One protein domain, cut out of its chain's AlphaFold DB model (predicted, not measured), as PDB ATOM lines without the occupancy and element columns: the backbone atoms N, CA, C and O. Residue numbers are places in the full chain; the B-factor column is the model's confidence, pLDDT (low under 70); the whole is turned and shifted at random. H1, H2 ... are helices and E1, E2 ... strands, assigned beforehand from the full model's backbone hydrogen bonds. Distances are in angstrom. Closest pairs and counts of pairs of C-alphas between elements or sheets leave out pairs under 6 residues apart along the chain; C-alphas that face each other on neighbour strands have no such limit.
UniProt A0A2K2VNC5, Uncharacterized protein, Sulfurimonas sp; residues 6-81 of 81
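What this domain is: This is residues 6 to 81 of the 81 residues of an uncharacterized protein of Sulfurimonas sp (UniProt A0A2K2VNC5). Two antiparallel strand hairpins, E1 with E2 and E3 with E4, follow each other along the chain; one long helix, H1, has its first part near the first hairpin, while the rest of it sticks out as an arm with residues 70 to 81. Between the second hairpin and the helix runs a wide loop with no named element, residues 39 to 61, of which residues 44 to 49 also stick out. The 76 printed residues hold four named strands and then one named helix, in the order E1, E2, E3, E4, H1, with two sheets of two strands each, both antiparallel; the class is mixed, helices and strands. The whole is loose, with a radius of gyration of the C-alphas of 14.4 A, and spans 35 by 34 by 30 A.

How they stand to each other: E1, residues 6 to 11, and E2, residues 14 to 20, form a hairpin with 167 degrees between their directions; N 8 and O 17 are 2.9 A apart and N 19 and O 6 are 2.8 A apart, both within hydrogen-bond range. E3, residues 25 to 30, comes near E2: the closest C-alphas are those of Asn 20 and Cys 27, 6.8 A apart. The closest C-alphas of E1 and E3 are those of Trp 7 and Tyr 29, 7.5 A apart. E3 and E4, residues 33 to 38, form the second hairpin, at 165 degrees, with N 28 and O 35 at 2.9 A and N 35 and O 28 at 2.8 A, within hydrogen-bond range. E4 is apart from E1 and from E2. In H1, residues 62 to 79, every O i to N i+4 pair is within hydrogen-bond range. The closest C-alphas of H1 and E1 are those of Ser 64 and Tyr 11, 7.9 A apart. H1 is only just apart from E2, at 8.2 A, and is apart from E3.

Where its parts are: E1 begins at C-alpha 6, (-115.269, -18.422, -13.342), and measures 12.0 A; E2 measures 14.7 A. E3 is 16.2 A long and E4 16.5 A, ending at C-alpha 38, (-103.078, -28.888, -10.757). H1 is 26.6 A long and ends at C-alpha 79, (-131.939, -27.324, -10.144).

The domain as a whole: The C-alphas farthest apart are those of Glu 57 and Leu 81, at 38.6 A. The printed part has no cut. The link from E4 to H1 is long, with 23 residues; the links E1 to E2, E2 to E3 and E3 to E4 are tight. The mean pLDDT of the printed part is 92.1, and residues 80 to 81 are under 70.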
ATOM      1  N   LEU A   6    -114.101 -19.041 -12.715       95.19
ATOM      2  CA  LEU A   6    -115.269 -18.422 -13.342       95.19
ATOM      3  C   LEU A   6    -114.832 -17.655 -14.590       95.19
ATOM      4  O   LEU A   6    -113.992 -16.761 -14.497       95.19
ATOM      5  N   TRP A   7    -115.438 -17.967 -15.732       96.00
ATOM      6  CA  TRP A   7    -115.333 -17.157 -16.944       96.00
ATOM      7  C   TRP A   7    -116.543 -16.233 -17.063       96.00
ATOM      8  O   TRP A   7    -117.683 -16.669 -16.893       96.00
ATOM      9  N   VAL A   8    -116.299 -14.962 -17.368       94.31
ATOM     10  CA  VAL A   8    -117.340 -13.969 -17.635       94.31
ATOM     11  C   VAL A   8    -117.115 -13.390 -19.023       94.31
ATOM     12  O   VAL A   8    -116.235 -12.556 -19.211       94.31
ATOM     13  N   GLU A   9    -117.938 -13.804 -19.987       94.44
ATOM     14  CA  GLU A   9    -117.928 -13.232 -21.338       94.44
ATOM     15  C   GLU A   9    -118.436 -11.784 -21.320       94.44
ATOM     16  O   GLU A   9    -117.750 -10.871 -21.775       94.44
ATOM     17  N   LYS A  10    -119.610 -11.542 -20.723       94.56
ATOM     18  CA  LYS A  10    -120.145 -10.190 -20.534       94.56
ATOM     19  C   LYS A  10    -121.090 -10.107 -19.342       94.56
ATOM     20  O   LYS A  10    -122.154 -10.723 -19.329       94.56
ATOM     21  N   TYR A  11    -120.737  -9.287 -18.354       94.06
ATOM     22  CA  TYR A  11    -121.620  -8.967 -17.235       94.06
ATOM     23  C   TYR A  11    -121.295  -7.595 -16.637       94.06
ATOM     24  O   TYR A  11    -120.253  -7.392 -16.014       94.06
ATOM     25  N   LYS A  12    -122.237  -6.652 -16.771       94.19
ATOM     26  CA  LYS A  12    -122.057  -5.246 -16.376       94.19
ATOM     27  C   LYS A  12    -120.784  -4.667 -17.010       94.19
ATOM     28  O   LYS A  12    -120.730  -4.528 -18.221       94.19
ATOM     29  N   ASN A  13    -119.796  -4.324 -16.192       93.19
ATOM     30  CA  ASN A  13    -118.536  -3.704 -16.584       93.19
ATOM     31  C   ASN A  13    -117.382  -4.721 -16.730       93.19
ATOM     32  O   ASN A  13    -116.228  -4.309 -16.806       93.19
ATOM     33  N   ILE A  14    -117.678  -6.024 -16.667       95.25
ATOM     34  CA  ILE A  14    -116.717  -7.120 -16.835       95.25
ATOM     35  C   ILE A  14    -116.966  -7.742 -18.208       95.25
ATOM     36  O   ILE A  14    -118.097  -8.142 -18.502       95.25
ATOM     37  N   GLU A  15    -115.924  -7.829 -19.027       95.75
ATOM     38  CA  GLU A  15    -115.978  -8.395 -20.376       95.75
ATOM     39  C   GLU A  15    -114.774  -9.322 -20.595       95.75
ATOM     40  O   GLU A  15    -113.647  -8.948 -20.275       95.75
ATOM     41  N   ASN A  16    -115.029 -10.523 -21.122       95.56
ATOM     42  CA  ASN A  16    -114.052 -11.561 -21.469       95.56
ATOM     43  C   ASN A  16    -112.956 -11.771 -20.415       95.56
ATOM     44  O   ASN A  16    -111.761 -11.736 -20.717       95.56
ATOM     45  N   GLN A  17    -113.367 -11.969 -19.162       94.94
ATOM     46  CA  GLN A  17    -112.451 -12.075 -18.032       94.94
ATOM     47  C   GLN A  17    -112.637 -13.376 -17.251       94.94
ATOM     48  O   GLN A  17    -113.741 -13.736 -16.839       94.94
ATOM     49  N   GLY A  18    -111.510 -14.041 -16.991       95.25
ATOM     50  CA  GLY A  18    -111.410 -15.204 -16.120       95.25
ATOM     51  C   GLY A  18    -111.000 -14.842 -14.695       95.25
ATOM     52  O   GLY A  18    -110.103 -14.023 -14.486       95.25
ATOM     53  N   PHE A  19    -111.608 -15.499 -13.711       95.38
ATOM     54  CA  PHE A  19    -111.296 -15.352 -12.291       95.38
ATOM     55  C   PHE A  19    -110.883 -16.702 -11.708       95.38
ATOM     56  O   PHE A  19    -111.660 -17.653 -11.720       95.38
ATOM     57  N   ASN A  20    -109.662 -16.778 -11.175       94.56
ATOM     58  CA  ASN A  20    -109.174 -17.942 -10.440       94.56
ATOM     59  C   ASN A  20    -109.521 -17.793  -8.953       94.56
ATOM     60  O   ASN A  20    -109.140 -16.805  -8.327       94.56
ATOM     61  N   PHE A  21    -110.212 -18.786  -8.398       94.62
ATOM     62  CA  PHE A  21    -110.660 -18.813  -6.999       94.62
ATOM     63  C   PHE A  21    -109.988 -19.903  -6.169       94.62
ATOM     64  O   PHE A  21    -110.238 -20.011  -4.971       94.62
ATOM     65  N   SER A  22    -109.122 -20.711  -6.782       93.12
ATOM     66  CA  SER A  22    -108.357 -21.725  -6.073       93.12
ATOM     67  C   SER A  22    -106.873 -21.635  -6.414       93.12
ATOM     68  O   SER A  22    -106.493 -21.727  -7.582       93.12
ATOM     69  N   PRO A  23    -105.996 -21.495  -5.407       91.31
ATOM     70  CA  PRO A  23    -104.559 -21.428  -5.611       91.31
ATOM     71  C   PRO A  23    -103.950 -22.816  -5.848       91.31
ATOM     72  O   PRO A  23    -102.741 -22.927  -6.008       91.31
ATOM     73  N   ARG A  24    -104.762 -23.880  -5.879       92.62
ATOM     74  CA  ARG A  24    -104.339 -25.256  -6.188       92.62
ATOM     75  C   ARG A  24    -104.340 -25.554  -7.686       92.62
ATOM     76  O   ARG A  24    -103.832 -26.596  -8.098       92.62
ATOM     77  N   PHE A  25    -104.898 -24.649  -8.486       94.38
ATOM     78  CA  PHE A  25    -105.058 -24.831  -9.918       94.38
ATOM     79  C   PHE A  25    -104.522 -23.629 -10.697       94.38
ATOM     80  O   PHE A  25    -104.485 -22.495 -10.206       94.38
ATOM     81  N   THR A  26    -104.096 -23.902 -11.921       94.88
ATOM     82  CA  THR A  26    -103.937 -22.917 -12.984       94.88
ATOM     83  C   THR A  26    -105.056 -23.170 -13.977       94.88
ATOM     84  O   THR A  26    -105.169 -24.280 -14.490       94.88
ATOM     85  N   CYS A  27    -105.888 -22.162 -14.229       96.44
ATOM     86  CA  CYS A  27    -106.980 -22.272 -15.188       96.44
ATOM     87  C   CYS A  27    -106.755 -21.304 -16.349       96.44
ATOM     88  O   CYS A  27    -106.411 -20.137 -16.128       96.44
ATOM     89  N   LYS A  28    -106.984 -21.787 -17.568       95.25
ATOM     90  CA  LYS A  28    -106.859 -21.022 -18.809       95.25
ATOM     91  C   LYS A  28    -108.092 -21.273 -19.667       95.25
ATOM     92  O   LYS A  28    -108.410 -22.426 -19.925       95.25
ATOM     93  N   TYR A  29    -108.773 -20.211 -20.080       96.62
ATOM     94  CA  TYR A  29    -109.897 -20.296 -21.007       96.62
ATOM     95  C   TYR A  29    -109.517 -19.617 -22.318       96.62
ATOM     96  O   TYR A  29    -109.214 -18.422 -22.311       96.62
ATOM     97  N   GLU A  30    -109.514 -20.373 -23.411       94.62
ATOM     98  CA  GLU A  30    -109.201 -19.897 -24.762       94.62
ATOM     99  C   GLU A  30    -110.079 -20.637 -25.773       94.62
ATOM    100  O   GLU A  30    -110.271 -21.841 -25.656       94.62
ATOM    101  N   ASP A  31    -110.644 -19.913 -26.743       92.56
ATOM    102  CA  ASP A  31    -111.388 -20.476 -27.882       92.56
ATOM    103  C   ASP A  31    -112.498 -21.492 -27.531       92.56
ATOM    104  O   ASP A  31    -112.791 -22.411 -28.290       92.56
ATOM    105  N   GLY A  32    -113.163 -21.308 -26.385       93.25
ATOM    106  CA  GLY A  32    -114.229 -22.209 -25.926       93.25
ATOM    107  C   GLY A  32    -113.741 -23.395 -25.095       93.25
ATOM    108  O   GLY A  32    -114.565 -24.149 -24.574       93.25
ATOM    109  N   GLU A  33    -112.431 -23.540 -24.914       96.69
ATOM    110  CA  GLU A  33    -111.817 -24.609 -24.137       96.69
ATOM    111  C   GLU A  33    -111.285 -24.082 -22.800       96.69
ATOM    112  O   GLU A  33    -110.572 -23.079 -22.724       96.69
ATOM    113  N   LEU A  34    -111.646 -24.776 -21.714       96.75
ATOM    114  CA  LEU A  34    -111.130 -24.528 -20.370       96.75
ATOM    115  C   LEU A  34    -110.108 -25.606 -20.006       96.75
ATOM    116  O   LEU A  34    -110.472 -26.756 -19.762       96.75
ATOM    117  N   THR A  35    -108.848 -25.209 -19.882       97.19
ATOM    118  CA  THR A  35    -107.767 -26.059 -19.377       97.19
ATOM    119  C   THR A  35    -107.567 -25.804 -17.888       97.19
ATOM    120  O   THR A  35    -107.469 -24.650 -17.458       97.19
ATOM    121  N   ILE A  36    -107.509 -26.878 -17.095       96.94
ATOM    122  CA  ILE A  36    -107.296 -26.831 -15.644       96.94
ATOM    123  C   ILE A  36    -106.146 -27.765 -15.285       96.94
ATOM    124  O   ILE A  36    -106.283 -28.985 -15.358       96.94
ATOM    125  N   ASP A  37    -105.052 -27.183 -14.811       96.56
ATOM    126  CA  ASP A  37    -103.879 -27.921 -14.359       96.56
ATOM    127  C   ASP A  37    -103.718 -27.789 -12.848       96.56
ATOM    128  O   ASP A  37    -103.825 -26.699 -12.276       96.56
ATOM    129  N   LYS A  38    -103.428 -28.905 -12.178       95.12
ATOM    130  CA  LYS A  38    -103.078 -28.888 -10.757       95.12
ATOM    131  C   LYS A  38    -101.665 -28.330 -10.600       95.12
ATOM    132  O   LYS A  38    -100.752 -28.761 -11.299       95.12
ATOM    133  N   LYS A  39    -101.471 -27.423  -9.647       92.62
ATOM    134  CA  LYS A  39    -100.151 -26.876  -9.314       92.62
ATOM    135  C   LYS A  39     -99.777 -27.154  -7.866       92.62
ATOM    136  O   LYS A  39    -100.647 -27.363  -7.018       92.62
ATOM    137  N   GLU A  40     -98.479 -27.139  -7.586       89.75
ATOM    138  CA  GLU A  40     -98.000 -27.157  -6.207       89.75
ATOM    139  C   GLU A  40     -98.491 -25.909  -5.468       89.75
ATOM    140  O   GLU A  40     -98.442 -24.789  -5.980       89.75
ATOM    141  N   HIS A  41     -99.006 -26.121  -4.261       86.50
ATOM    142  CA  HIS A  41     -99.581 -25.075  -3.433       86.50
ATOM    143  C   HIS A  41     -99.176 -25.293  -1.982       86.50
ATOM    144  O   HIS A  41     -99.424 -26.359  -1.418       86.50
ATOM    145  N   VAL A  42     -98.613 -24.256  -1.370       87.50
ATOM    146  CA  VAL A  42     -98.304 -24.224   0.059       87.50
ATOM    147  C   VAL A  42     -99.292 -23.280   0.729       87.50
ATOM    148  O   VAL A  42     -99.328 -22.091   0.419       87.50
ATOM    149  N   SER A  43    -100.107 -23.820   1.634       88.44
ATOM    150  CA  SER A  43    -101.065 -23.050   2.428       88.44
ATOM    151  C   SER A  43    -100.502 -22.770   3.816       88.44
ATOM    152  O   SER A  43     -99.941 -23.663   4.444       88.44
ATOM    153  N   ILE A  44    -100.724 -21.559   4.324       92.31
ATOM    154  CA  ILE A  44    -100.568 -21.246   5.756       92.31
ATOM    155  C   ILE A  44    -101.888 -21.387   6.531       92.31
ATOM    156  O   ILE A  44    -101.920 -21.212   7.746       92.31
ATOM    157  N   PHE A  45    -102.984 -21.682   5.826       91.38
ATOM    158  CA  PHE A  45    -104.305 -21.937   6.392       91.38
ATOM    159  C   PHE A  45    -104.591 -23.445   6.439       91.38
ATOM    160  O   PHE A  45    -104.055 -24.174   5.599       91.38
ATOM    161  N   PRO A  46    -105.465 -23.910   7.352       90.56
ATOM    162  CA  PRO A  46    -105.962 -25.286   7.361       90.56
ATOM    163  C   PRO A  46    -106.493 -25.747   5.995       90.56
ATOM    164  O   PRO A  46    -107.059 -24.953   5.244       90.56
ATOM    165  N   ASP A  47    -106.373 -27.043   5.695       86.44
ATOM    166  CA  ASP A  47    -106.674 -27.611   4.366       86.44
ATOM    167  C   ASP A  47    -108.121 -27.417   3.889       86.44
ATOM    168  O   ASP A  47    -108.403 -27.481   2.688       86.44
ATOM    169  N   ASN A  48    -109.045 -27.171   4.816       87.50
ATOM    170  CA  ASN A  48    -110.456 -26.920   4.538       87.50
ATOM    171  C   ASN A  48    -110.780 -25.439   4.266       87.50
ATOM    172  O   ASN A  48    -111.950 -25.113   4.069       87.50
ATOM    173  N   ILE A  49    -109.784 -24.547   4.271       89.38
ATOM    174  CA  ILE A  49    -109.953 -23.111   4.032       89.38
ATOM    175  C   ILE A  49    -109.184 -22.708   2.773       89.38
ATOM    176  O   ILE A  49    -107.992 -22.968   2.631       89.38
ATOM    177  N   ASN A  50    -109.875 -22.019   1.867       89.62
ATOM    178  CA  ASN A  50    -109.291 -21.384   0.695       89.62
ATOM    179  C   ASN A  50    -109.640 -19.889   0.727       89.62
ATOM    180  O   ASN A  50    -110.800 -19.521   0.925       89.62
ATOM    181  N   VAL A  51    -108.632 -19.031   0.566       90.44
ATOM    182  CA  VAL A  51    -108.773 -17.575   0.651       90.44
ATOM    183  C   VAL A  51    -108.383 -16.965  -0.687       90.44
ATOM    184  O   VAL A  51    -107.261 -17.136  -1.154       90.44
ATOM    185  N   THR A  52    -109.303 -16.207  -1.282       92.25
ATOM    186  CA  THR A  52    -109.059 -15.425  -2.499       92.25
ATOM    187  C   THR A  52    -109.367 -13.959  -2.228       92.25
ATOM    188  O   THR A  52    -110.420 -13.631  -1.683       92.25
ATOM    189  N   ALA A  53    -108.461 -13.068  -2.632       93.62
ATOM    190  CA  ALA A  53    -108.668 -11.627  -2.565       93.62
ATOM    191  C   ALA A  53    -109.068 -11.084  -3.943       93.62
ATOM    192  O   ALA A  53    -108.340 -11.254  -4.918       93.62
ATOM    193  N   ILE A  54    -110.208 -10.393  -4.014       94.12
ATOM    194  CA  ILE A  54    -110.636  -9.659  -5.210       94.12
ATOM    195  C   ILE A  54    -110.313  -8.181  -4.993       94.12
ATOM    196  O   ILE A  54    -110.944  -7.506  -4.180       94.12
ATOM    197  N   VAL A  55    -109.333  -7.677  -5.738       95.12
ATOM    198  CA  VAL A  55    -108.848  -6.295  -5.646       95.12
ATOM    199  C   VAL A  55    -109.069  -5.552  -6.959       95.12
ATOM    200  O   VAL A  55    -109.155  -6.153  -8.024       95.12
ATOM    201  N   GLY A  56    -109.207  -4.232  -6.881       94.62
ATOM    202  CA  GLY A  56    -109.451  -3.374  -8.039       94.62
ATOM    203  C   GLY A  56    -110.014  -2.019  -7.631       94.62
ATOM    204  O   GLY A  56    -110.458  -1.839  -6.494       94.62
ATOM    205  N   GLU A  57    -110.023  -1.069  -8.556       97.06
ATOM    206  CA  GLU A  57    -110.511   0.295  -8.330       97.06
ATOM    207  C   GLU A  57    -112.038   0.366  -8.158       97.06
ATOM    208  O   GLU A  57    -112.780  -0.604  -8.362       97.06
ATOM    209  N   ASN A  58    -112.546   1.519  -7.728       97.19
ATOM    210  CA  ASN A  58    -113.987   1.742  -7.662       97.19
ATOM    211  C   ASN A  58    -114.602   1.650  -9.062       97.19
ATOM    212  O   ASN A  58    -114.044   2.145 -10.030       97.19
ATOM    213  N   GLY A  59    -115.746   0.972  -9.173       94.69
ATOM    214  CA  GLY A  59    -116.378   0.712 -10.468       94.69
ATOM    215  C   GLY A  59    -115.783  -0.459 -11.261       94.69
ATOM    216  O   GLY A  59    -116.387  -0.848 -12.252       94.69
ATOM    217  N   SER A  60    -114.701  -1.108 -10.805       94.69
ATOM    218  CA  SER A  60    -114.066  -2.228 -11.529       94.69
ATOM    219  C   SER A  60    -114.858  -3.545 -11.523       94.69
ATOM    220  O   SER A  60    -114.433  -4.531 -12.113       94.69
ATOM    221  N   GLY A  61    -116.024  -3.603 -10.869       95.12
ATOM    222  CA  GLY A  61    -116.904  -4.780 -10.901       95.12
ATOM    223  C   GLY A  61    -116.728  -5.788  -9.760       95.12
ATOM    224  O   GLY A  61    -117.345  -6.848  -9.798       95.12
ATOM    225  N   LYS A  62    -115.980  -5.462  -8.696       96.94
ATOM    226  CA  LYS A  62    -115.801  -6.344  -7.517       96.94
ATOM    227  C   LYS A  62    -117.128  -6.816  -6.895       96.94
ATOM    228  O   LYS A  62    -117.339  -8.002  -6.681       96.94
ATOM    229  N   SER A  63    -118.068  -5.904  -6.646       96.69
ATOM    230  CA  SER A  63    -119.391  -6.288  -6.123       96.69
ATOM    231  C   SER A  63    -120.254  -6.978  -7.184       96.69
ATOM    232  O   SER A  63    -121.095  -7.812  -6.857       96.69
ATOM    233  N   SER A  64    -120.038  -6.654  -8.464       95.94
ATOM    234  CA  SER A  64    -120.734  -7.283  -9.589       95.94
ATOM    235  C   SER A  64    -120.416  -8.775  -9.671       95.94
ATOM    236  O   SER A  64    -121.352  -9.569  -9.764       95.94
ATOM    237  N   ILE A  65    -119.137  -9.158  -9.577       95.94
ATOM    238  CA  ILE A  65    -118.725 -10.566  -9.641       95.94
ATOM    239  C   ILE A  65    -119.264 -11.366  -8.447       95.94
ATOM    240  O   ILE A  65    -119.812 -12.446  -8.637       95.94
ATOM    241  N   ILE A  66    -119.234 -10.795  -7.236       94.94
ATOM    242  CA  ILE A  66    -119.784 -11.439  -6.031       94.94
ATOM    243  C   ILE A  66    -121.291 -11.690  -6.182       94.94
ATOM    244  O   ILE A  66    -121.773 -12.786  -5.909       94.94
ATOM    245  N   HIS A  67    -122.043 -10.693  -6.657       94.94
ATOM    246  CA  HIS A  67    -123.479 -10.853  -6.883       94.94
ATOM    247  C   HIS A  67    -123.784 -11.913  -7.951       94.94
ATOM    248  O   HIS A  67    -124.729 -12.682  -7.796       94.94
ATOM    249  N   ASN A  68    -122.979 -11.972  -9.018       93.44
ATOM    250  CA  ASN A  68    -123.121 -12.982 -10.065       93.44
ATOM    251  C   ASN A  68    -122.912 -14.400  -9.504       93.44
ATOM    252  O   ASN A  68    -123.755 -15.265  -9.729       93.44
ATOM    253  N   ILE A  69    -121.874 -14.605  -8.686       94.19
ATOM    254  CA  ILE A  69    -121.611 -15.888  -8.017       94.19
ATOM    255  C   ILE A  69    -122.799 -16.309  -7.143       94.19
ATOM    256  O   ILE A  69    -123.262 -17.441  -7.248       94.19
ATOM    257  N   PHE A  70    -123.337 -15.407  -6.313       93.44
ATOM    258  CA  PHE A  70    -124.501 -15.736  -5.480       93.44
ATOM    259  C   PHE A  70    -125.731 -16.108  -6.304       93.44
ATOM    260  O   PHE A  70    -126.424 -17.066  -5.965       93.44
ATOM    261  N   LYS A  71    -125.984 -15.376  -7.394       92.25
ATOM    262  CA  LYS A  71    -127.086 -15.674  -8.308       92.25
ATOM    263  C   LYS A  71    -126.936 -17.071  -8.920       92.25
ATOM    264  O   LYS A  71    -127.874 -17.855  -8.826       92.25
ATOM    265  N   LEU A  72    -125.756 -17.402  -9.451       90.38
ATOM    266  CA  LEU A  72    -125.467 -18.723 -10.021       90.38
ATOM    267  C   LEU A  72    -125.675 -19.845  -9.000       90.38
ATOM    268  O   LEU A  72    -126.314 -20.848  -9.301       90.38
ATOM    269  N   ILE A  73    -125.176 -19.675  -7.773       90.69
ATOM    270  CA  ILE A  73    -125.339 -20.679  -6.712       90.69
ATOM    271  C   ILE A  73    -126.820 -20.855  -6.350       90.69
ATOM    272  O   ILE A  73    -127.272 -21.986  -6.174       90.69
ATOM    273  N   SER A  74    -127.583 -19.761  -6.269       90.94
ATOM    274  CA  SER A  74    -129.024 -19.815  -6.007       90.94
ATOM    275  C   SER A  74    -129.764 -20.569  -7.112       90.94
ATOM    276  O   SER A  74    -130.569 -21.447  -6.817       90.94
ATOM    277  N   GLU A  75    -129.477 -20.274  -8.378       91.00
ATOM    278  CA  GLU A  75    -130.105 -20.942  -9.524       91.00
ATOM    279  C   GLU A  75    -129.767 -22.438  -9.564       91.00
ATOM    280  O   GLU A  75    -130.661 -23.268  -9.726       91.00
ATOM    281  N   LEU A  76    -128.504 -22.799  -9.318       85.56
ATOM    282  CA  LEU A  76    -128.076 -24.197  -9.213       85.56
ATOM    283  C   LEU A  76    -128.772 -24.928  -8.059       85.56
ATOM    284  O   LEU A  76    -129.133 -26.092  -8.207       85.56
ATOM    285  N   SER A  77    -128.999 -24.257  -6.926       83.69
ATOM    286  CA  SER A  77    -129.693 -24.868  -5.785       83.69
ATOM    287  C   SER A  77    -131.140 -25.256  -6.104       83.69
ATOM    288  O   SER A  77    -131.621 -26.263  -5.594       83.69
ATOM    289  N   HIS A  78    -131.808 -24.513  -6.991       81.69
ATOM    290  CA  HIS A  78    -133.155 -24.838  -7.461       81.69
ATOM    291  C   HIS A  78    -133.183 -25.967  -8.495       81.69
ATOM    292  O   HIS A  78    -134.244 -26.530  -8.729       81.69
ATOM    293  N   LEU A  79    -132.047 -26.279  -9.124       75.81
ATOM    294  CA  LEU A  79    -131.939 -27.324 -10.144       75.81
ATOM    295  C   LEU A  79    -131.636 -28.713  -9.551       75.81
ATOM    296  O   LEU A  79    -131.819 -29.722 -10.224       75.81
ATOM    297  N   ILE A  80    -131.106 -28.759  -8.324       66.94
ATOM    298  CA  ILE A  80    -130.654 -29.991  -7.648       66.94
ATOM    299  C   ILE A  80    -131.717 -30.515  -6.650       66.94
ATOM    300  O   ILE A  80    -131.546 -31.584  -6.065       66.94
ATOM    301  N   LEU A  81    -132.827 -29.789  -6.482       53.88
ATOM    302  CA  LEU A  81    -134.041 -30.196  -5.758       53.88
ATOM    303  C   LEU A  81    -135.136 -30.594  -6.751       53.88
ATOM    304  O   LEU A  81    -135.871 -31.555  -6.436       53.88
TER     305      LEU A  81